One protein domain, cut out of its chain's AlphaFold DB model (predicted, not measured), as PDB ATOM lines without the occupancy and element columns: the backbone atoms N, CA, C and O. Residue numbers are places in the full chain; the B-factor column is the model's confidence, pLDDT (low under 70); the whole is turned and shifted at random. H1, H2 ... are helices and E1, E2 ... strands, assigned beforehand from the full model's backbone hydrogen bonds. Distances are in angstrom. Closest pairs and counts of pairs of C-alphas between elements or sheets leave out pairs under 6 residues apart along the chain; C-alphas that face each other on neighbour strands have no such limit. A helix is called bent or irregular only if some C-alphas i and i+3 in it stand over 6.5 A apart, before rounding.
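This is residues 8 to 73 and 139 to 236 of the 236 residues of the protein "HEPN_RiboL-PSP domain-containing protein" of Acinetobacter lactucae (UniProt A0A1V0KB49). Three long helices, H1, H2 and H6, lie side by side as a bundle; H5 crosses one side of it slantwise, and the short helices H3 and H4 lie on that same side. A small two-stranded hairpin, E1 and E2, reaches away from the bundle past H6. The printed part has 164 residues with six named helices and two named strands, in the order H1 H2 H3 H4 E1 E2 H5 H6; the sheet, order E1 - E2, is antiparallel, and the class is mostly helix. The whole is only just compact, close to loose, with a radius of gyration of the C-alphas of 18.1 A and spans of 61 by 44 by 25 A.

Find C-alpha 160 at (29.820, -33.016, 0.226); from there E1 runs over residues 160 to 164, and E2 follows at residues 173 to 177. H4 is residues 154 to 157 and H3 residues 139 to 148. H5, residues 179 to 196, is 25.0 A long. H6, residues 205 to 234, is 42.8 A long, with a kink of 29 degrees near residue 213; it is neither bent nor irregular, but only just: C-alphas 210 and 213 are 6.5 A apart. H1, residues 8 to 31, begins at C-alpha 8 at (42.165, -19.002, -3.670) and is 35.1 A long. H2, residues 35 to 70, is 51.6 A long and ends at C-alpha 70 at (44.376, -16.603, -20.455).

Look first at the hairpin E1 and E2: N 162 and O 175 are 2.9 A apart and N 177 and O 160 2.8 A, both within hydrogen-bond range. The closest C-alphas of E1 and H6, Val 160 and Phe 218, are 6.0 A apart. In the bundle, three helices side by side, H6 touches H1, closest C-alphas Leu 9 and Gly 219 at 6.3 A, opposite ways at a shallow tilt of 1 degree. H6 touches H2, Phe 42 to Ile 205 at 6.7 A, the same way at 3 degrees, a shallow tilt. H1 and H2, a helical hairpin, touch at Ser 26 and Gln 38, 5.0 A. H5 touches H2 with residues 186 to 193 alone, Leu 47 to Arg 190 at 5.9 A, at a steep tilt of 55 degrees. H5 touches H6 with residues 179 to 182 alone, Ile 179 to Leu 214 at 7.5 A. H3 only just touches H5 and H4, with 3 pairs of C-alphas within 8 A each, the closest being Ser 139 and Asp 184 at 5.9 A and Lys 143 and Ile 154 at 6.2 A. H1 and H5 are apart. In H1, H2, H3 and H5 every O i to N i+4 pair is within hydrogen-bond range, in H6 24 of 26, and H4 is too short for such a pair.

The C-alphas farthest apart, of Asn 33 and Thr 236, are 61.3 A apart. Residues 74 to 138 are not printed; across that cut C-alphas 73 and 139 are 31.2 A apart. Of the links printed whole, none is long. Mean pLDDT of the printed part is 89.9, with residues 197 to 202 and 236 under 70.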
ATOM      1  N   ALA A   8      43.268 -19.323  -4.580       97.75
ATOM      2  CA  ALA A   8      42.165 -19.002  -3.670       97.75
ATOM      3  C   ALA A   8      41.750 -20.191  -2.777       97.75
ATOM      4  O   ALA A   8      41.391 -20.002  -1.614       97.75
ATOM      5  N   LEU A   9      41.809 -21.425  -3.297       97.94
ATOM      6  CA  LEU A   9      41.518 -22.635  -2.517       97.94
ATOM      7  C   LEU A   9      42.599 -22.894  -1.466       97.94
ATOM      8  O   LEU A   9      42.292 -23.272  -0.334       97.94
ATOM      9  N   LYS A  10      43.862 -22.688  -1.832       97.62
ATOM     10  CA  LYS A  10      44.988 -22.844  -0.915       97.62
ATOM     11  C   LYS A  10      44.905 -21.828   0.225       97.62
ATOM     12  O   LYS A  10      44.920 -22.243   1.381       97.62
ATOM     13  N   ASP A  11      44.710 -20.549  -0.087       98.00
ATOM     14  CA  ASP A  11      44.557 -19.477   0.907       98.00
ATOM     15  C   ASP A  11      43.369 -19.740   1.849       98.00
ATOM     16  O   ASP A  11      43.439 -19.522   3.065       98.00
ATOM     17  N   PHE A  12      42.265 -20.265   1.309       98.06
ATOM     18  CA  PHE A  12      41.112 -20.663   2.109       98.06
ATOM     19  C   PHE A  12      41.432 -21.830   3.054       98.06
ATOM     20  O   PHE A  12      41.088 -21.777   4.236       98.06
ATOM     21  N   ASN A  13      42.137 -22.855   2.574       97.94
ATOM     22  CA  ASN A  13      42.556 -23.990   3.394       97.94
ATOM     23  C   ASN A  13      43.527 -23.580   4.508       97.94
ATOM     24  O   ASN A  13      43.374 -24.035   5.643       97.94
ATOM     25  N   GLU A  14      44.465 -22.675   4.221       98.00
ATOM     26  CA  GLU A  14      45.346 -22.075   5.229       98.00
ATOM     27  C   GLU A  14      44.531 -21.311   6.287       98.00
ATOM     28  O   GLU A  14      44.722 -21.512   7.488       98.00
ATOM     29  N   SER A  15      43.529 -20.536   5.860       97.88
ATOM     30  CA  SER A  15      42.606 -19.834   6.766       97.88
ATOM     31  C   SER A  15      41.817 -20.801   7.667       97.88
ATOM     32  O   SER A  15      41.601 -20.535   8.852       97.88
ATOM     33  N   LEU A  16      41.390 -21.953   7.141       97.25
ATOM     34  CA  LEU A  16      40.732 -22.994   7.938       97.25
ATOM     35  C   LEU A  16      41.677 -23.606   8.985       97.25
ATOM     36  O   LEU A  16      41.239 -23.935  10.091       97.25
ATOM     37  N   ASP A  17      42.968 -23.733   8.677       96.94
ATOM     38  CA  ASP A  17      43.966 -24.202   9.638       96.94
ATOM     39  C   ASP A  17      44.265 -23.152  10.723       96.94
ATOM     40  O   ASP A  17      44.369 -23.500  11.904       96.94
ATOM     41  N   GLU A  18      44.274 -21.860  10.387       96.31
ATOM     42  CA  GLU A  18      44.319 -20.774  11.378       96.31
ATOM     43  C   GLU A  18      43.095 -20.787  12.306       96.31
ATOM     44  O   GLU A  18      43.215 -20.625  13.529       96.31
ATOM     45  N   LEU A  19      41.908 -21.064  11.762       95.50
ATOM     46  CA  LEU A  19      40.677 -21.172  12.543       95.50
ATOM     47  C   LEU A  19      40.771 -22.270  13.614       95.50
ATOM     48  O   LEU A  19      40.310 -22.074  14.743       95.50
ATOM     49  N   ARG A  20      41.429 -23.399  13.315       94.38
ATOM     50  CA  ARG A  20      41.688 -24.464  14.304       94.38
ATOM     51  C   ARG A  20      42.526 -23.969  15.477       94.38
ATOM     52  O   ARG A  20      42.270 -24.357  16.620       94.38
ATOM     53  N   ILE A  21      43.500 -23.099  15.218       93.31
ATOM     54  CA  ILE A  21      44.327 -22.486  16.265       93.31
ATOM     55  C   ILE A  21      43.454 -21.603  17.163       93.31
ATOM     56  O   ILE A  21      43.518 -21.726  18.390       93.31
ATOM     57  N   LEU A  22      42.583 -20.772  16.579       92.44
ATOM     58  CA  LEU A  22      41.649 -19.929  17.336       92.44
ATOM     59  C   LEU A  22      40.699 -20.759  18.206       92.44
ATOM     60  O   LEU A  22      40.468 -20.427  19.373       92.44
ATOM     61  N   ILE A  23      40.187 -21.866  17.669       92.38
ATOM     62  CA  ILE A  23      39.325 -22.789  18.406       92.38
ATOM     63  C   ILE A  23      40.078 -23.440  19.571       92.38
ATOM     64  O   ILE A  23      39.568 -23.472  20.694       92.38
ATOM     65  N   LYS A  24      41.313 -23.902  19.347       91.75
ATOM     66  CA  LYS A  24      42.161 -24.468  20.405       91.75
ATOM     67  C   LYS A  24      42.388 -23.463  21.538       91.75
ATOM     68  O   LYS A  24      42.180 -23.804  22.701       91.75
ATOM     69  N   LEU A  25      42.726 -22.216  21.203       89.94
ATOM     70  CA  LEU A  25      42.885 -21.133  22.178       89.94
ATOM     71  C   LEU A  25      41.588 -20.855  22.953       89.94
ATOM     72  O   LEU A  25      41.616 -20.682  24.173       89.94
ATOM     73  N   SER A  26      40.442 -20.852  22.268       89.62
ATOM     74  CA  SER A  26      39.127 -20.691  22.898       89.62
ATOM     75  C   SER A  26      38.841 -21.799  23.921       89.62
ATOM     76  O   SER A  26      38.431 -21.526  25.055       89.62
ATOM     77  N   ASN A  27      39.143 -23.049  23.564       88.31
ATOM     78  CA  ASN A  27      38.998 -24.202  24.452       88.31
ATOM     79  C   ASN A  27      39.927 -24.128  25.668       88.31
ATOM     80  O   ASN A  27      39.528 -24.510  26.769       88.31
ATOM     81  N   ASP A  28      41.134 -23.591  25.516       88.50
ATOM     82  CA  ASP A  28      42.029 -23.382  26.652       88.50
ATOM     83  C   ASP A  28      41.476 -22.320  27.619       88.50
ATOM     84  O   ASP A  28      41.505 -22.525  28.833       88.50
ATOM     85  N   PHE A  29      40.849 -21.239  27.135       85.75
ATOM     86  CA  PHE A  29      40.157 -20.287  28.020       85.75
ATOM     87  C   PHE A  29      38.987 -20.914  28.790       85.75
ATOM     88  O   PHE A  29      38.793 -20.572  29.962       85.75
ATOM     89  N   LYS A  30      38.255 -21.860  28.182       81.06
ATOM     90  CA  LYS A  30      37.205 -22.646  28.857       81.06
ATOM     91  C   LYS A  30      37.784 -23.445  30.028       81.06
ATOM     92  O   LYS A  30      37.246 -23.386  31.132       81.06
ATOM     93  N   LYS A  31      38.921 -24.126  29.820       80.62
ATOM     94  CA  LYS A  31      39.604 -24.925  30.859       80.62
ATOM     95  C   LYS A  31      40.013 -24.090  32.076       80.62
ATOM     96  O   LYS A  31      39.956 -24.582  33.196       80.62
ATOM     97  N   PHE A  32      40.385 -22.826  31.871       81.56
ATOM     98  CA  PHE A  32      40.751 -21.901  32.953       81.56
ATOM     99  C   PHE A  32      39.563 -21.109  33.530       81.56
ATOM    100  O   PHE A  32      39.784 -20.120  34.229       81.56
ATOM    101  N   ASN A  33      38.320 -21.504  33.232       83.19
ATOM    102  CA  ASN A  33      37.087 -20.839  33.669       83.19
ATOM    103  C   ASN A  33      37.008 -19.344  33.282       83.19
ATOM    104  O   ASN A  33      36.439 -18.519  33.994       83.19
ATOM    105  N   ARG A  34      37.602 -18.969  32.139       85.56
ATOM    106  CA  ARG A  34      37.616 -17.593  31.612       85.56
ATOM    107  C   ARG A  34      36.521 -17.409  30.560       85.56
ATOM    108  O   ARG A  34      36.811 -17.155  29.390       85.56
ATOM    109  N   LEU A  35      35.265 -17.542  30.986       82.81
ATOM    110  CA  LEU A  35      34.090 -17.582  30.103       82.81
ATOM    111  C   LEU A  35      33.929 -16.332  29.222       82.81
ATOM    112  O   LEU A  35      33.573 -16.448  28.055       82.81
ATOM    113  N   GLU A  36      34.254 -15.140  29.731       84.00
ATOM    114  CA  GLU A  36      34.207 -13.902  28.935       84.00
ATOM    115  C   GLU A  36      35.198 -13.928  27.765       84.00
ATOM    116  O   GLU A  36      34.853 -13.556  26.643       84.00
ATOM    117  N   LYS A  37      36.419 -14.426  28.005       86.56
ATOM    118  CA  LYS A  37      37.446 -14.554  26.960       86.56
ATOM    119  C   LYS A  37      37.067 -15.624  25.947       86.56
ATOM    120  O   LYS A  37      37.247 -15.408  24.756       86.56
ATOM    121  N   GLN A  38      36.505 -16.741  26.406       85.06
ATOM    122  CA  GLN A  38      35.978 -17.775  25.517       85.06
ATOM    123  C   GLN A  38      34.855 -17.222  24.626       85.06
ATOM    124  O   GLN A  38      34.859 -17.451  23.420       85.06
ATOM    125  N   SER A  39      33.921 -16.460  25.204       85.38
ATOM    126  CA  SER A  39      32.845 -15.803  24.461       85.38
ATOM    127  C   SER A  39      33.409 -14.856  23.406       85.38
ATOM    128  O   SER A  39      33.040 -14.965  22.242       85.38
ATOM    129  N   LEU A  40      34.367 -13.995  23.767       87.50
ATOM    130  CA  LEU A  40      35.045 -13.111  22.814       87.50
ATOM    131  C   LEU A  40      35.696 -13.899  21.668       87.50
ATOM    132  O   LEU A  40      35.454 -13.583  20.505       87.50
ATOM    133  N   MET A  41      36.448 -14.955  21.988       89.94
ATOM    134  CA  MET A  41      37.085 -15.815  20.988       89.94
ATOM    135  C   MET A  41      36.066 -16.477  20.064       89.94
ATOM    136  O   MET A  41      36.279 -16.528  18.859       89.94
ATOM    137  N   PHE A  42      34.939 -16.948  20.598       88.69
ATOM    138  CA  PHE A  42      33.881 -17.539  19.783       88.69
ATOM    139  C   PHE A  42      33.307 -16.544  18.768       88.69
ATOM    140  O   PHE A  42      33.124 -16.889  17.603       88.69
ATOM    141  N   ARG A  43      33.091 -15.286  19.173       89.06
ATOM    142  CA  ARG A  43      32.652 -14.233  18.243       89.06
ATOM    143  C   ARG A  43      33.681 -14.011  17.137       89.06
ATOM    144  O   ARG A  43      33.302 -13.918  15.974       89.06
ATOM    145  N   SER A  44      34.965 -13.969  17.495       92.06
ATOM    146  CA  SER A  44      36.061 -13.844  16.531       92.06
ATOM    147  C   SER A  44      36.106 -15.020  15.557       92.06
ATOM    148  O   SER A  44      36.241 -14.784  14.368       92.06
ATOM    149  N   ILE A  45      35.917 -16.257  16.027       93.94
ATOM    150  CA  ILE A  45      35.868 -17.472  15.193       93.94
ATOM    151  C   ILE A  45      34.744 -17.376  14.154       93.94
ATOM    152  O   ILE A  45      34.986 -17.591  12.969       93.94
ATOM    153  N   VAL A  46      33.527 -17.008  14.570       92.31
ATOM    154  CA  VAL A  46      32.377 -16.875  13.656       92.31
ATOM    155  C   VAL A  46      32.611 -15.774  12.616       92.31
ATOM    156  O   VAL A  46      32.335 -15.972  11.433       92.31
ATOM    157  N   LEU A  47      33.124 -14.615  13.045       91.75
ATOM    158  CA  LEU A  47      33.429 -13.495  12.148       91.75
ATOM    159  C   LEU A  47      34.551 -13.837  11.165       91.75
ATOM    160  O   LEU A  47      34.444 -13.497   9.988       91.75
ATOM    161  N   PHE A  48      35.589 -14.524  11.640       94.44
ATOM    162  CA  PHE A  48      36.719 -14.965  10.836       94.44
ATOM    163  C   PHE A  48      36.248 -15.941   9.759       94.44
ATOM    164  O   PHE A  48      36.376 -15.651   8.574       94.44
ATOM    165  N   LEU A  49      35.596 -17.040  10.150       94.69
ATOM    166  CA  LEU A  49      35.126 -18.050   9.203       94.69
ATOM    167  C   LEU A  49      34.159 -17.466   8.164       94.69
ATOM    168  O   LEU A  49      34.306 -17.731   6.974       94.69
ATOM    169  N   GLY A  50      33.197 -16.645   8.597       92.38
ATOM    170  CA  GLY A  50      32.245 -16.012   7.683       92.38
ATOM    171  C   GLY A  50      32.918 -15.092   6.662       92.38
ATOM    172  O   GLY A  50      32.573 -15.138   5.487       92.38
ATOM    173  N   THR A  51      33.891 -14.288   7.100       92.38
ATOM    174  CA  THR A  51      34.651 -13.392   6.211       92.38
ATOM    175  C   THR A  51      35.517 -14.181   5.232       92.38
ATOM    176  O   THR A  51      35.474 -13.922   4.036       92.38
ATOM    177  N   HIS A  52      36.262 -15.180   5.710       94.88
ATOM    178  CA  HIS A  52      37.167 -15.955   4.856       94.88
ATOM    179  C   HIS A  52      36.423 -16.837   3.843       94.88
ATOM    180  O   HIS A  52      36.912 -17.015   2.733       94.88
ATOM    181  N   LEU A  53      35.219 -17.328   4.164       94.44
ATOM    182  CA  LEU A  53      34.350 -17.984   3.179       94.44
ATOM    183  C   LEU A  53      33.884 -17.021   2.082       94.44
ATOM    184  O   LEU A  53      33.831 -17.398   0.915       94.44
ATOM    185  N   GLU A  54      33.526 -15.786   2.442       93.31
ATOM    186  CA  GLU A  54      33.137 -14.784   1.452       93.31
ATOM    187  C   GLU A  54      34.304 -14.427   0.534       93.31
ATOM    188  O   GLU A  54      34.155 -14.515  -0.683       93.31
ATOM    189  N   CYS A  55      35.469 -14.125   1.115       94.62
ATOM    190  CA  CYS A  55      36.685 -13.858   0.354       94.62
ATOM    191  C   CYS A  55      37.043 -15.033  -0.560       94.62
ATOM    192  O   CYS A  55      37.341 -14.815  -1.727       94.62
ATOM    193  N   PHE A  56      36.935 -16.274  -0.076       97.06
ATOM    194  CA  PHE A  56      37.167 -17.457  -0.900       97.06
ATOM    195  C   PHE A  56      36.280 -17.476  -2.151       97.06
ATOM    196  O   PHE A  56      36.791 -17.666  -3.253       97.06
ATOM    197  N   PHE A  57      34.970 -17.239  -2.012       96.62
ATOM    198  CA  PHE A  57      34.060 -17.235  -3.160       96.62
ATOM    199  C   PHE A  57      34.356 -16.124  -4.163       96.62
ATOM    200  O   PHE A  57      34.296 -16.375  -5.366       96.62
ATOM    201  N   GLU A  58      34.668 -14.918  -3.690       96.00
ATOM    202  CA  GLU A  58      35.036 -13.797  -4.559       96.00
ATOM    203  C   GLU A  58      36.347 -14.082  -5.300       96.00
ATOM    204  O   GLU A  58      36.412 -13.945  -6.524       96.00
ATOM    205  N   SER A  59      37.370 -14.539  -4.573       97.50
ATOM    206  CA  SER A  59      38.703 -14.796  -5.113       97.50
ATOM    207  C   SER A  59      38.721 -15.972  -6.083       97.50
ATOM    208  O   SER A  59      39.313 -15.855  -7.153       97.50
ATOM    209  N   ILE A  60      38.042 -17.085  -5.782       97.88
ATOM    210  CA  ILE A  60      38.013 -18.232  -6.701       97.88
ATOM    211  C   ILE A  60      37.198 -17.926  -7.967       97.88
ATOM    212  O   ILE A  60      37.536 -18.397  -9.052       97.88
ATOM    213  N   ALA A  61      36.151 -17.101  -7.854       96.94
ATOM    214  CA  ALA A  61      35.397 -16.596  -8.997       96.94
ATOM    215  C   ALA A  61      36.260 -15.700  -9.899       96.94
ATOM    216  O   ALA A  61      36.228 -15.845 -11.121       96.94
ATOM    217  N   GLU A  62      37.028 -14.786  -9.303       96.25
ATOM    218  CA  GLU A  62      37.957 -13.905 -10.019       96.25
ATOM    219  C   GLU A  62      39.068 -14.706 -10.703       96.25
ATOM    220  O   GLU A  62      39.330 -14.517 -11.892       96.25
ATOM    221  N   GLU A  63      39.658 -15.670  -9.995       96.50
ATOM    222  CA  GLU A  63      40.698 -16.530 -10.547       96.50
ATOM    223  C   GLU A  63      40.174 -17.394 -11.705       96.50
ATOM    224  O   GLU A  63      40.850 -17.548 -12.722       96.50
ATOM    225  N   TYR A  64      38.949 -17.922 -11.604       96.00
ATOM    226  CA  TYR A  64      38.311 -18.666 -12.692       96.00
ATOM    227  C   TYR A  64      38.162 -17.822 -13.965       96.00
ATOM    228  O   TYR A  64      38.498 -18.295 -15.050       96.00
ATOM    229  N   LEU A  65      37.714 -16.568 -13.847       94.44
ATOM    230  CA  LEU A  65      37.608 -15.658 -14.994       94.44
ATOM    231  C   LEU A  65      38.970 -15.349 -15.601       94.44
ATOM    232  O   LEU A  65      39.127 -15.450 -16.817       94.44
ATOM    233  N   PHE A  66      39.957 -15.055 -14.758       93.38
ATOM    234  CA  PHE A  66      41.323 -14.809 -15.200       93.38
ATOM    235  C   PHE A  66      41.881 -15.994 -16.003       93.38
ATOM    236  O   PHE A  66      42.475 -15.808 -17.064       93.38
ATOM    237  N   LYS A  67      41.640 -17.232 -15.553       93.25
ATOM    238  CA  LYS A  67      42.064 -18.436 -16.285       93.25
ATOM    239  C   LYS A  67      41.359 -18.586 -17.641       93.25
ATOM    240  O   LYS A  67      42.014 -18.985 -18.600       93.25
ATOM    241  N   ILE A  68      40.074 -18.230 -17.760       92.19
ATOM    242  CA  ILE A  68      39.374 -18.204 -19.063       92.19
ATOM    243  C   ILE A  68      40.015 -17.177 -20.002       92.19
ATOM    244  O   ILE A  68      40.267 -17.485 -21.167       92.19
ATOM    245  N   GLU A  69      40.296 -15.969 -19.511       89.69
ATOM    246  CA  GLU A  69      40.927 -14.902 -20.303       89.69
ATOM    247  C   GLU A  69      42.306 -15.329 -20.829       89.69
ATOM    248  O   GLU A  69      42.640 -15.069 -21.988       89.69
ATOM    249  N   GLN A  70      43.083 -16.064 -20.026       90.06
ATOM    250  CA  GLN A  70      44.376 -16.603 -20.455       90.06
ATOM    251  C   GLN A  70      44.276 -17.601 -21.616       90.06
ATOM    252  O   GLN A  70      45.228 -17.717 -22.389       90.06
ATOM    253  N   CYS A  71      43.133 -18.267 -21.800       88.19
ATOM    254  CA  CYS A  71      42.920 -19.158 -22.939       88.19
ATOM    255  C   CYS A  71      42.733 -18.403 -24.274       88.19
ATOM    256  O   CYS A  71      42.769 -19.041 -25.323       88.19
ATOM    257  N   SER A  72      42.563 -17.066 -24.266       85.19
ATOM    258  CA  SER A  72      42.438 -16.217 -25.471       85.19
ATOM    259  C   SER A  72      41.454 -16.777 -26.507       85.19
ATOM    260  O   SER A  72      41.764 -16.911 -27.694       85.19
ATOM    261  N   LEU A  73      40.270 -17.164 -26.036       85.94
ATOM    262  CA  LEU A  73      39.320 -17.940 -26.822       85.94
ATOM    263  C   LEU A  73      38.556 -17.073 -27.831       85.94
ATOM    264  O   LEU A  73      38.241 -15.911 -27.547       85.94
ATOM    265  N   SER A 139      23.410 -17.905   1.310       90.25
ATOM    266  CA  SER A 139      23.606 -18.813   0.173       90.25
ATOM    267  C   SER A 139      23.047 -18.271  -1.147       90.25
ATOM    268  O   SER A 139      23.590 -18.525  -2.220       90.25
ATOM    269  N   LYS A 140      21.986 -17.458  -1.089       90.88
ATOM    270  CA  LYS A 140      21.396 -16.795  -2.263       90.88
ATOM    271  C   LYS A 140      22.372 -15.875  -2.994       90.88
ATOM    272  O   LYS A 140      22.280 -15.764  -4.209       90.88
ATOM    273  N   ILE A 141      23.251 -15.181  -2.273       89.81
ATOM    274  CA  ILE A 141      24.194 -14.237  -2.887       89.81
ATOM    275  C   ILE A 141      25.351 -14.998  -3.531       89.81
ATOM    276  O   ILE A 141      25.700 -14.698  -4.669       89.81
ATOM    277  N   VAL A 142      25.838 -16.053  -2.874       92.94
ATOM    278  CA  VAL A 142      26.805 -16.991  -3.464       92.94
ATOM    279  C   VAL A 142      26.232 -17.605  -4.747       92.94
ATOM    280  O   VAL A 142      26.868 -17.557  -5.793       92.94
ATOM    281  N   LYS A 143      24.980 -18.081  -4.717       93.88
ATOM    282  CA  LYS A 143      24.302 -18.620  -5.906       93.88
ATOM    283  C   LYS A 143      24.254 -17.607  -7.055       93.88
ATOM    284  O   LYS A 143      24.640 -17.945  -8.165       93.88
ATOM    285  N   LYS A 144      23.861 -16.358  -6.784       91.94
ATOM    286  CA  LYS A 144      23.835 -15.285  -7.795       91.94
ATOM    287  C   LYS A 144      25.212 -14.971  -8.378       91.94
ATOM    288  O   LYS A 144      25.310 -14.679  -9.565       91.94
ATOM    289  N   LEU A 145      26.265 -15.000  -7.558       93.31
ATOM    290  CA  LEU A 145      27.636 -14.824  -8.037       93.31
ATOM    291  C   LEU A 145      27.974 -15.895  -9.077       93.31
ATOM    292  O   LEU A 145      28.346 -15.553 -10.194       93.31
ATOM    293  N   PHE A 146      27.768 -17.166  -8.738       94.81
ATOM    294  CA  PHE A 146      28.087 -18.286  -9.622       94.81
ATOM    295  C   PHE A 146      27.128 -18.414 -10.819       94.81
ATOM    296  O   PHE A 146      27.559 -18.811 -11.897       94.81
ATOM    297  N   GLU A 147      25.870 -17.976 -10.705       93.50
ATOM    298  CA  GLU A 147      24.944 -17.852 -11.843       93.50
ATOM    299  C   GLU A 147      25.505 -16.921 -12.933       93.50
ATOM    300  O   GLU A 147      25.437 -17.263 -14.115       93.50
ATOM    301  N   ARG A 148      26.135 -15.794 -12.554       91.81
ATOM    302  CA  ARG A 148      26.834 -14.896 -13.502       91.81
ATOM    303  C   ARG A 148      28.011 -15.583 -14.201       91.81
ATOM    304  O   ARG A 148      28.379 -15.191 -15.303       91.81
ATOM    305  N   LEU A 149      28.571 -16.619 -13.578       93.44
ATOM    306  CA  LEU A 149      29.672 -17.425 -14.107       93.44
ATOM    307  C   LEU A 149      29.209 -18.634 -14.932       93.44
ATOM    308  O   LEU A 149      30.012 -19.522 -15.217       93.44
ATOM    309  N   ASP A 150      27.925 -18.694 -15.303       93.69
ATOM    310  CA  ASP A 150      27.311 -19.853 -15.959       93.69
ATOM    311  C   ASP A 150      27.292 -21.118 -15.070       93.69
ATOM    312  O   ASP A 150      27.453 -22.253 -15.528       93.69
ATOM    313  N   ILE A 151      27.120 -20.936 -13.758       95.12
ATOM    314  CA  ILE A 151      27.057 -22.019 -12.769       95.12
ATOM    315  C   ILE A 151      25.794 -21.839 -11.909       95.12
ATOM    316  O   ILE A 151      25.838 -21.237 -10.836       95.12
ATOM    317  N   PRO A 152      24.633 -22.335 -12.377       90.50
ATOM    318  CA  PRO A 152      23.341 -21.895 -11.866       90.50
ATOM    319  C   PRO A 152      22.998 -22.381 -10.460       90.50
ATOM    320  O   PRO A 152      22.181 -21.753  -9.807       90.50
ATOM    321  N   ASP A 153      23.563 -23.488  -9.968       92.81
ATOM    322  CA  ASP A 153      23.280 -23.965  -8.608       92.81
ATOM    323  C   ASP A 153      24.494 -24.648  -7.975       92.81
ATOM    324  O   ASP A 153      24.610 -25.875  -7.936       92.81
ATOM    325  N   ILE A 154      25.403 -23.817  -7.467       95.19
ATOM    326  CA  ILE A 154      26.688 -24.260  -6.930       95.19
ATOM    327  C   ILE A 154      26.563 -25.283  -5.796       95.19
ATOM    328  O   ILE A 154      27.334 -26.234  -5.750       95.19
ATOM    329  N   PHE A 155      25.557 -25.151  -4.929       95.19
ATOM    330  CA  PHE A 155      25.369 -26.055  -3.792       95.19
ATOM    331  C   PHE A 155      24.819 -27.422  -4.207       95.19
ATOM    332  O   PHE A 155      25.070 -28.404  -3.522       95.19
ATOM    333  N   SER A 156      24.074 -27.497  -5.314       94.81
ATOM    334  CA  SER A 156      23.634 -28.781  -5.875       94.81
ATOM    335  C   SER A 156      24.728 -29.492  -6.678       94.81
ATOM    336  O   SER A 156      24.726 -30.719  -6.769       94.81
ATOM    337  N   LEU A 157      25.647 -28.714  -7.263       95.88
ATOM    338  CA  LEU A 157      26.742 -29.208  -8.096       95.88
ATOM    339  C   LEU A 157      27.959 -29.624  -7.262       95.88
ATOM    340  O   LEU A 157      28.631 -30.586  -7.619       95.88
ATOM    341  N   CYS A 158      28.222 -28.929  -6.154       96.06
ATOM    342  CA  CYS A 158      29.327 -29.217  -5.243       96.06
ATOM    343  C   CYS A 158      28.805 -29.962  -4.015       96.06
ATOM    344  O   CYS A 158      28.471 -29.359  -2.991       96.06
ATOM    345  N   LYS A 159      28.678 -31.283  -4.147       94.06
ATOM    346  CA  LYS A 159      28.149 -32.142  -3.089       94.06
ATOM    347  C   LYS A 159      29.250 -32.571  -2.132       94.06
ATOM    348  O   LYS A 159      30.319 -32.995  -2.561       94.06
ATOM    349  N   VAL A 160      28.947 -32.522  -0.841       95.44
ATOM    350  CA  VAL A 160      29.820 -33.016   0.226       95.44
ATOM    351  C   VAL A 160      29.114 -34.157   0.933       95.44
ATOM    352  O   VAL A 160      27.920 -34.067   1.220       95.44
ATOM    353  N   PHE A 161      29.857 -35.218   1.220       93.50
ATOM    354  CA  PHE A 161      29.352 -36.403   1.895       93.50
ATOM    355  C   PHE A 161      30.143 -36.657   3.173       93.50
ATOM    356  O   PHE A 161      31.316 -36.303   3.271       93.50
ATOM    357  N   THR A 162      29.493 -37.274   4.151       91.81
ATOM    358  CA  THR A 162      30.124 -37.748   5.383       91.81
ATOM    359  C   THR A 162      29.694 -39.183   5.649       91.81
ATOM    360  O   THR A 162      28.606 -39.587   5.238       91.81
ATOM    361  N   GLU A 163      30.549 -39.961   6.299       89.69
ATOM    362  CA  GLU A 163      30.220 -41.324   6.707       89.69
ATOM    363  C   GLU A 163      29.501 -41.293   8.057       89.69
ATOM    364  O   GLU A 163      29.966 -40.660   9.007       89.69
ATOM    365  N   GLN A 164      28.353 -41.963   8.145       85.19
ATOM    366  CA  GLN A 164      27.605 -42.120   9.389       85.19
ATOM    367  C   GLN A 164      27.373 -43.596   9.685       85.19
ATOM    368  O   GLN A 164      26.917 -44.357   8.833       85.19
ATOM    369  N   GLU A 165      27.658 -43.994  10.922       82.19
ATOM    370  CA  GLU A 165      27.277 -45.311  11.422       82.19
ATOM    371  C   GLU A 165      25.757 -45.352  11.615       82.19
ATOM    372  O   GLU A 165      25.184 -44.534  12.342       82.19
ATOM    373  N   THR A 166      25.090 -46.305  10.967       80.56
ATOM    374  CA  THR A 166      23.659 -46.543  11.158       80.56
ATOM    375  C   THR A 166      23.459 -47.824  11.960       80.56
ATOM    376  O   THR A 166      24.164 -48.810  11.791       80.56
ATOM    377  N   MET A 167      22.446 -47.846  12.831       78.38
ATOM    378  CA  MET A 167      22.083 -49.044  13.613       78.38
ATOM    379  C   MET A 167      21.601 -50.222  12.738       78.38
ATOM    380  O   MET A 167      21.296 -51.291  13.262       78.38
ATOM    381  N   LEU A 168      21.443 -50.006  11.428       79.62
ATOM    382  CA  LEU A 168      20.828 -50.928  10.473       79.62
ATOM    383  C   LEU A 168      21.849 -51.574   9.520       79.62
ATOM    384  O   LEU A 168      21.469 -52.459   8.754       79.62
ATOM    385  N   SER A 169      23.112 -51.145   9.558       79.56
ATOM    386  CA  SER A 169      24.160 -51.548   8.623       79.56
ATOM    387  C   SER A 169      25.501 -51.670   9.347       79.56
ATOM    388  O   SER A 169      25.910 -50.757  10.056       79.56
ATOM    389  N   ASP A 170      26.221 -52.771   9.114       80.62
ATOM    390  CA  ASP A 170      27.593 -52.964   9.616       80.62
ATOM    391  C   ASP A 170      28.631 -52.119   8.842       80.62
ATOM    392  O   ASP A 170      29.807 -52.083   9.203       80.62
ATOM    393  N   THR A 171      28.216 -51.441   7.764       83.12
ATOM    394  CA  THR A 171      29.052 -50.522   6.979       83.12
ATOM    395  C   THR A 171      28.575 -49.076   7.131       83.12
ATOM    396  O   THR A 171      27.369 -48.842   6.999       83.12
ATOM    397  N   PRO A 172      29.475 -48.098   7.353       83.19
ATOM    398  CA  PRO A 172      29.103 -46.687   7.383       83.19
ATOM    399  C   PRO A 172      28.376 -46.276   6.100       83.19
ATOM    400  O   PRO A 172      28.803 -46.607   4.992       83.19
ATOM    401  N   GLU A 173      27.267 -45.560   6.247       87.00
ATOM    402  CA  GLU A 173      26.506 -45.035   5.119       87.00
ATOM    403  C   GLU A 173      27.013 -43.641   4.745       87.00
ATOM    404  O   GLU A 173      27.271 -42.797   5.606       87.00
ATOM    405  N   SER A 174      27.142 -43.386   3.442       90.00
ATOM    406  CA  SER A 174      27.503 -42.067   2.925       90.00
ATOM    407  C   SER A 174      26.268 -41.166   2.896       90.00
ATOM    408  O   SER A 174      25.313 -41.423   2.159       90.00
ATOM    409  N   VAL A 175      26.283 -40.104   3.698       91.81
ATOM    410  CA  VAL A 175      25.175 -39.154   3.842       91.81
ATOM    411  C   VAL A 175      25.562 -37.811   3.234       91.81
ATOM    412  O   VAL A 175      26.603 -37.242   3.564       91.81
ATOM    413  N   GLU A 176      24.711 -37.283   2.350       93.50
ATOM    414  CA  GLU A 176      24.894 -35.949   1.767       93.50
ATOM    415  C   GLU A 176      24.703 -34.868   2.841       93.50
ATOM    416  O   GLU A 176      23.690 -34.814   3.544       93.50
ATOM    417  N   VAL A 177      25.682 -33.976   2.952       93.62
ATOM    418  CA  VAL A 177      25.678 -32.883   3.920       93.62
ATOM    419  C   VAL A 177      25.065 -31.634   3.297       93.62
ATOM    420  O   VAL A 177      25.484 -31.161   2.242       93.62
ATOM    421  N   ASN A 178      24.110 -31.020   3.998       94.19
ATOM    422  CA  ASN A 178      23.502 -29.756   3.585       94.19
ATOM    423  C   ASN A 178      24.436 -28.554   3.850       94.19
ATOM    424  O   ASN A 178      24.216 -27.772   4.782       94.19
ATOM    425  N   ILE A 179      25.470 -28.390   3.015       94.62
ATOM    426  CA  ILE A 179      26.431 -27.271   3.090       94.62
ATOM    427  C   ILE A 179      25.728 -25.918   2.983       94.62
ATOM    428  O   ILE A 179      26.039 -24.991   3.728       94.62
ATOM    429  N   LYS A 180      24.721 -25.813   2.110       94.50
ATOM    430  CA  LYS A 180      23.909 -24.601   1.965       94.50
ATOM    431  C   LYS A 180      23.295 -24.169   3.301       94.50
ATOM    432  O   LYS A 180      23.360 -22.997   3.661       94.50
ATOM    433  N   GLY A 181      22.715 -25.121   4.034       92.44
ATOM    434  CA  GLY A 181      22.138 -24.885   5.354       92.44
ATOM    435  C   GLY A 181      23.181 -24.446   6.380       92.44
ATOM    436  O   GLY A 181      22.934 -23.499   7.121       92.44
ATOM    437  N   LYS A 182      24.364 -25.077   6.387       91.69
ATOM    438  CA  LYS A 182      25.480 -24.694   7.270       91.69
ATOM    439  C   LYS A 182      25.965 -23.268   6.997       91.69
ATOM    440  O   LYS A 182      26.100 -22.483   7.932       91.69
ATOM    441  N   PHE A 183      26.099 -22.896   5.725       91.00
ATOM    442  CA  PHE A 183      26.445 -21.533   5.330       91.00
ATOM    443  C   PHE A 183      25.390 -20.513   5.785       91.00
ATOM    444  O   PHE A 183      25.725 -19.504   6.399       91.00
ATOM    445  N   ASP A 184      24.100 -20.792   5.563       91.00
ATOM    446  CA  ASP A 184      23.020 -19.894   5.994       91.00
ATOM    447  C   ASP A 184      22.963 -19.732   7.529       91.00
ATOM    448  O   ASP A 184      22.707 -18.630   8.027       91.00
ATOM    449  N   LEU A 185      23.249 -20.799   8.288       90.25
ATOM    450  CA  LEU A 185      23.378 -20.745   9.748       90.25
ATOM    451  C   LEU A 185      24.567 -19.883  10.183       90.25
ATOM    452  O   LEU A 185      24.409 -19.034  11.064       90.25
ATOM    453  N   LEU A 186      25.729 -20.048   9.547       90.69
ATOM    454  CA  LEU A 186      26.913 -19.238   9.820       90.69
ATOM    455  C   LEU A 186      26.655 -17.752   9.530       90.69
ATOM    456  O   LEU A 186      26.928 -16.899  10.376       90.69
ATOM    457  N   THR A 187      26.063 -17.432   8.379       88.62
ATOM    458  CA  THR A 187      25.675 -16.062   8.022       88.62
ATOM    459  C   THR A 187      24.698 -15.479   9.043       88.62
ATOM    460  O   THR A 187      24.822 -14.315   9.435       88.62
ATOM    461  N   SER A 188      23.716 -16.266   9.491       87.38
ATOM    462  CA  SER A 188      22.770 -15.848  10.529       87.38
ATOM    463  C   SER A 188      23.489 -15.528  11.843       87.38
ATOM    464  O   SER A 188      23.309 -14.436  12.388       87.38
ATOM    465  N   ALA A 189      24.373 -16.421  12.299       88.12
ATOM    466  CA  ALA A 189      25.191 -16.228  13.494       88.12
ATOM    467  C   ALA A 189      26.059 -14.963  13.391       88.12
ATOM    468  O   ALA A 189      26.069 -14.141  14.309       88.12
ATOM    469  N   ARG A 190      26.719 -14.749  12.249       87.81
ATOM    470  CA  ARG A 190      27.508 -13.542  11.983       87.81
ATOM    471  C   ARG A 190      26.662 -12.271  12.065       87.81
ATOM    472  O   ARG A 190      27.054 -11.302  12.709       87.81
ATOM    473  N   ASN A 191      25.490 -12.266  11.438       85.12
ATOM    474  CA  ASN A 191      24.614 -11.096  11.429       85.12
ATOM    475  C   ASN A 191      24.082 -10.765  12.833       85.12
ATOM    476  O   ASN A 191      23.987  -9.588  13.179       85.12
ATOM    477  N   GLN A 192      23.775 -11.777  13.649       85.19
ATOM    478  CA  GLN A 192      23.399 -11.586  15.055       85.19
ATOM    479  C   GLN A 192      24.542 -10.959  15.863       85.19
ATOM    480  O   GLN A 192      24.303 -10.059  16.668       85.19
ATOM    481  N   LEU A 193      25.788 -11.377  15.614       84.56
ATOM    482  CA  LEU A 193      26.965 -10.796  16.261       84.56
ATOM    483  C   LEU A 193      27.164  -9.324  15.899       84.56
ATOM    484  O   LEU A 193      27.372  -8.509  16.795       84.56
ATOM    485  N   ILE A 194      27.085  -8.992  14.608       80.75
ATOM    486  CA  ILE A 194      27.334  -7.633  14.102       80.75
ATOM    487  C   ILE A 194      26.234  -6.660  14.545       80.75
ATOM    488  O   ILE A 194      26.533  -5.535  14.938       80.75
ATOM    489  N   HIS A 195      24.964  -7.068  14.465       77.50
ATOM    490  CA  HIS A 195      23.837  -6.147  14.647       77.50
ATOM    491  C   HIS A 195      23.191  -6.205  16.032       77.50
ATOM    492  O   HIS A 195      22.675  -5.190  16.493       77.50
ATOM    493  N   GLU A 196      23.185  -7.364  16.693       71.12
ATOM    494  CA  GLU A 196      22.442  -7.555  17.945       71.12
ATOM    495  C   GLU A 196      23.350  -7.707  19.172       71.12
ATOM    496  O   GLU A 196      22.837  -7.735  20.289       71.12
ATOM    497  N   TYR A 197      24.678  -7.815  19.000       67.56
ATOM    498  CA  TYR A 197      25.653  -8.108  20.068       67.56
ATOM    499  C   TYR A 197      25.316  -9.358  20.911       67.56
ATOM    500  O   TYR A 197      25.872  -9.567  21.997       67.56
ATOM    501  N   LYS A 198      24.418 -10.215  20.414       66.44
ATOM    502  CA  LYS A 198      23.984 -11.443  21.082       66.44
ATOM    503  C   LYS A 198      24.934 -12.580  20.752       66.44
ATOM    504  O   LYS A 198      25.437 -12.680  19.638       66.44
ATOM    505  N   ALA A 199      25.163 -13.453  21.730       62.94
ATOM    506  CA  ALA A 199      25.841 -14.713  21.467       62.94
ATOM    507  C   ALA A 199      24.992 -15.548  20.482       62.94
ATOM    508  O   ALA A 199      23.777 -15.634  20.681       62.94
ATOM    509  N   PRO A 200      25.597 -16.152  19.444       64.25
ATOM    510  CA  PRO A 200      24.903 -17.038  18.524       64.25
ATOM    511  C   PRO A 200      24.249 -18.175  19.306       64.25
ATOM    512  O   PRO A 200      24.934 -18.907  20.012       64.25
ATOM    513  N   SER A 201      22.930 -18.330  19.200       63.34
ATOM    514  CA  SER A 201      22.212 -19.403  19.903       63.34
ATOM    515  C   SER A 201      22.283 -20.752  19.182       63.34
ATOM    516  O   SER A 201      21.988 -21.778  19.784       63.34
ATOM    517  N   GLN A 202      22.653 -20.750  17.897       65.62
ATOM    518  CA  GLN A 202      22.605 -21.923  17.012       65.62
ATOM    519  C   GLN A 202      23.981 -22.412  16.541       65.62
ATOM    520  O   GLN A 202      24.066 -23.491  15.966       65.62
ATOM    521  N   ALA A 203      25.045 -21.641  16.775       73.00
ATOM    522  CA  ALA A 203      26.411 -22.044  16.462       73.00
ATOM    523  C   ALA A 203      27.143 -22.395  17.760       73.00
ATOM    524  O   ALA A 203      27.036 -21.672  18.752       73.00
ATOM    525  N   THR A 204      27.900 -23.487  17.745       80.69
ATOM    526  CA  THR A 204      28.779 -23.905  18.844       80.69
ATOM    527  C   THR A 204      30.211 -24.002  18.337       80.69
ATOM    528  O   THR A 204      30.441 -24.150  17.138       80.69
ATOM    529  N   ILE A 205      31.190 -23.903  19.241       82.19
ATOM    530  CA  ILE A 205      32.603 -24.087  18.873       82.19
ATOM    531  C   ILE A 205      32.797 -25.486  18.290       82.19
ATOM    532  O   ILE A 205      33.447 -25.629  17.264       82.19
ATOM    533  N   GLU A 206      32.199 -26.494  18.922       83.31
ATOM    534  CA  GLU A 206      32.264 -27.888  18.499       83.31
ATOM    535  C   GLU A 206      31.653 -28.082  17.102       83.31
ATOM    536  O   GLU A 206      32.295 -28.669  16.241       83.31
ATOM    537  N   GLY A 207      30.494 -27.476  16.820       86.25
ATOM    538  CA  GLY A 207      29.895 -27.535  15.484       86.25
ATOM    539  C   GLY A 207      30.749 -26.860  14.407       86.25
ATOM    540  O   GLY A 207      30.835 -27.363  13.294       86.25
ATOM    541  N   ILE A 208      31.435 -25.758  14.736       88.50
ATOM    542  CA  ILE A 208      32.361 -25.108  13.796       88.50
ATOM    543  C   ILE A 208      33.582 -25.992  13.519       88.50
ATOM    544  O   ILE A 208      34.061 -25.994  12.390       88.50
ATOM    545  N   ILE A 209      34.085 -26.744  14.507       90.06
ATOM    546  CA  ILE A 209      35.180 -27.706  14.284       90.06
ATOM    547  C   ILE A 209      34.764 -28.737  13.238       90.06
ATOM    548  O   ILE A 209      35.511 -28.962  12.287       90.06
ATOM    549  N   ASP A 210      33.580 -29.324  13.406       88.88
ATOM    550  CA  ASP A 210      33.061 -30.345  12.495       88.88
ATOM    551  C   ASP A 210      32.831 -29.773  11.086       88.88
ATOM    552  O   ASP A 210      33.039 -30.450  10.079       88.88
ATOM    553  N   ASP A 211      32.458 -28.495  11.001       92.69
ATOM    554  CA  ASP A 211      32.236 -27.808   9.733       92.69
ATOM    555  C   ASP A 211      33.524 -27.525   8.943       92.69
ATOM    556  O   ASP A 211      33.449 -27.371   7.725       92.69
ATOM    557  N   ILE A 212      34.703 -27.475   9.577       94.50
ATOM    558  CA  ILE A 212      35.969 -27.150   8.889       94.50
ATOM    559  C   ILE A 212      36.256 -28.130   7.748       94.50
ATOM    560  O   ILE A 212      36.538 -27.704   6.628       94.50
ATOM    561  N   GLU A 213      36.154 -29.434   8.006       94.25
ATOM    562  CA  GLU A 213      36.410 -30.457   6.982       94.25
ATOM    563  C   GLU A 213      35.337 -30.461   5.894       94.25
ATOM    564  O   GLU A 213      35.619 -30.713   4.721       94.25
ATOM    565  N   LEU A 214      34.106 -30.110   6.263       95.56
ATOM    566  CA  LEU A 214      33.006 -29.977   5.319       95.56
ATOM    567  C   LEU A 214      33.221 -28.792   4.372       95.56
ATOM    568  O   LEU A 214      32.988 -28.924   3.171       95.56
ATOM    569  N   TYR A 215      33.698 -27.654   4.883       96.94
ATOM    570  CA  TYR A 215      34.039 -26.498   4.054       96.94
ATOM    571  C   TYR A 215      35.267 -26.749   3.180       96.94
ATOM    572  O   TYR A 215      35.257 -26.338   2.022       96.94
ATOM    573  N   ARG A 216      36.277 -27.465   3.688       96.62
ATOM    574  CA  ARG A 216      37.437 -27.908   2.897       96.62
ATOM    575  C   ARG A 216      36.995 -28.785   1.725       96.62
ATOM    576  O   ARG A 216      37.242 -28.442   0.573       96.62
ATOM    577  N   SER A 217      36.209 -29.824   2.012       96.62
ATOM    578  CA  SER A 217      35.644 -30.724   0.996       96.62
ATOM    579  C   SER A 217      34.781 -29.983  -0.031       96.62
ATOM    580  O   SER A 217      34.805 -30.292  -1.222       96.62
ATOM    581  N   PHE A 218      34.014 -28.984   0.415       97.44
ATOM    582  CA  PHE A 218      33.236 -28.136  -0.485       97.44
ATOM    583  C   PHE A 218      34.134 -27.283  -1.391       97.44
ATOM    584  O   PHE A 218      33.859 -27.183  -2.586       97.44
ATOM    585  N   GLY A 219      35.203 -26.697  -0.844       97.56
ATOM    586  CA  GLY A 219      36.200 -25.938  -1.598       97.56
ATOM    587  C   GLY A 219      36.881 -26.784  -2.675       97.56
ATOM    588  O   GLY A 219      36.950 -26.359  -3.828       97.56
ATOM    589  N   ASP A 220      37.279 -28.010  -2.334       97.06
ATOM    590  CA  ASP A 220      37.862 -28.962  -3.286       97.06
ATOM    591  C   ASP A 220      36.856 -29.342  -4.383       97.06
ATOM    592  O   ASP A 220      37.168 -29.319  -5.576       97.06
ATOM    593  N   SER A 221      35.607 -29.640  -4.006       97.25
ATOM    594  CA  SER A 221      34.543 -29.931  -4.971       97.25
ATOM    595  C   SER A 221      34.274 -28.752  -5.910       97.25
ATOM    596  O   SER A 221      33.990 -28.972  -7.091       97.25
ATOM    597  N   LEU A 222      34.352 -27.519  -5.406       97.81
ATOM    598  CA  LEU A 222      34.191 -26.308  -6.199       97.81
ATOM    599  C   LEU A 222      35.342 -26.139  -7.190       97.81
ATOM    600  O   LEU A 222      35.087 -25.951  -8.377       97.81
ATOM    601  N   ALA A 223      36.591 -26.257  -6.739       97.25
ATOM    602  CA  ALA A 223      37.753 -26.175  -7.620       97.25
ATOM    603  C   ALA A 223      37.703 -27.239  -8.727       97.25
ATOM    604  O   ALA A 223      37.902 -26.919  -9.897       97.25
ATOM    605  N   ASN A 224      37.315 -28.474  -8.395       96.31
ATOM    606  CA  ASN A 224      37.140 -29.551  -9.374       96.31
ATOM    607  C   ASN A 224      36.050 -29.246 -10.413       96.31
ATOM    608  O   ASN A 224      36.226 -29.517 -11.607       96.31
ATOM    609  N   LEU A 225      34.924 -28.666  -9.983       96.94
ATOM    610  CA  LEU A 225      33.862 -28.224 -10.888       96.94
ATOM    611  C   LEU A 225      34.367 -27.137 -11.848       96.94
ATOM    612  O   LEU A 225      34.071 -27.191 -13.044       96.94
ATOM    613  N   LEU A 226      35.116 -26.162 -11.329       96.69
ATOM    614  CA  LEU A 226      35.680 -25.070 -12.121       96.69
ATOM    615  C   LEU A 226      36.736 -25.583 -13.106       96.69
ATOM    616  O   LEU A 226      36.662 -25.231 -14.279       96.69
ATOM    617  N   ASN A 227      37.623 -26.487 -12.684       95.38
ATOM    618  CA  ASN A 227      38.588 -27.160 -13.560       95.38
ATOM    619  C   ASN A 227      37.897 -27.910 -14.693       95.38
ATOM    620  O   ASN A 227      38.198 -27.684 -15.860       95.38
ATOM    621  N   SER A 228      36.879 -28.710 -14.370       94.38
ATOM    622  CA  SER A 228      36.101 -29.438 -15.379       94.38
ATOM    623  C   SER A 228      35.426 -28.501 -16.390       94.38
ATOM    624  O   SER A 228      35.229 -28.864 -17.551       94.38
ATOM    625  N   LYS A 229      35.022 -27.297 -15.963       93.69
ATOM    626  CA  LYS A 229      34.473 -26.272 -16.859       93.69
ATOM    627  C   LYS A 229      35.560 -25.604 -17.699       93.69
ATOM    628  O   LYS A 229      35.339 -25.446 -18.897       93.69
ATOM    629  N   LEU A 230      36.708 -25.264 -17.111       93.44
ATOM    630  CA  LEU A 230      37.856 -24.705 -17.829       93.44
ATOM    631  C   LEU A 230      38.340 -25.653 -18.922       93.44
ATOM    632  O   LEU A 230      38.475 -25.222 -20.058       93.44
ATOM    633  N   GLU A 231      38.503 -26.942 -18.624       92.62
ATOM    634  CA  GLU A 231      38.915 -27.942 -19.616       92.62
ATOM    635  C   GLU A 231      37.948 -27.985 -20.804       92.62
ATOM    636  O   GLU A 231      38.367 -27.924 -21.957       92.62
ATOM    637  N   ARG A 232      36.633 -27.990 -20.547       90.88
ATOM    638  CA  ARG A 232      35.625 -27.970 -21.620       90.88
ATOM    639  C   ARG A 232      35.691 -26.706 -22.473       90.88
ATOM    640  O   ARG A 232      35.459 -26.787 -23.674       90.88
ATOM    641  N   ILE A 233      35.956 -25.560 -21.854       90.38
ATOM    642  CA  ILE A 233      35.981 -24.253 -22.517       90.38
ATOM    643  C   ILE A 233      37.298 -24.043 -23.287       90.38
ATOM    644  O   ILE A 233      37.274 -23.479 -24.378       90.38
ATOM    645  N   CYS A 234      38.432 -24.495 -22.742       87.00
ATOM    646  CA  CYS A 234      39.765 -24.219 -23.277       87.00
ATOM    647  C   CYS A 234      40.333 -25.330 -24.178       87.00
ATOM    648  O   CYS A 234      41.111 -25.018 -25.076       87.00
ATOM    649  N   GLU A 235      39.982 -26.606 -23.969       81.19
ATOM    650  CA  GLU A 235      40.538 -27.729 -24.751       81.19
ATOM    651  C   GLU A 235      39.683 -28.117 -25.977       81.19
ATOM    652  O   GLU A 235      40.171 -28.828 -26.858       81.19
ATOM    653  N   THR A 236      38.440 -27.630 -26.075       58.59
ATOM    654  CA  THR A 236      37.537 -27.864 -27.226       58.59
ATOM    655  C   THR A 236      37.561 -26.681 -28.181       58.59
ATOM    656  O   THR A 236      37.717 -26.874 -29.412       58.59
TER     657      THR A 236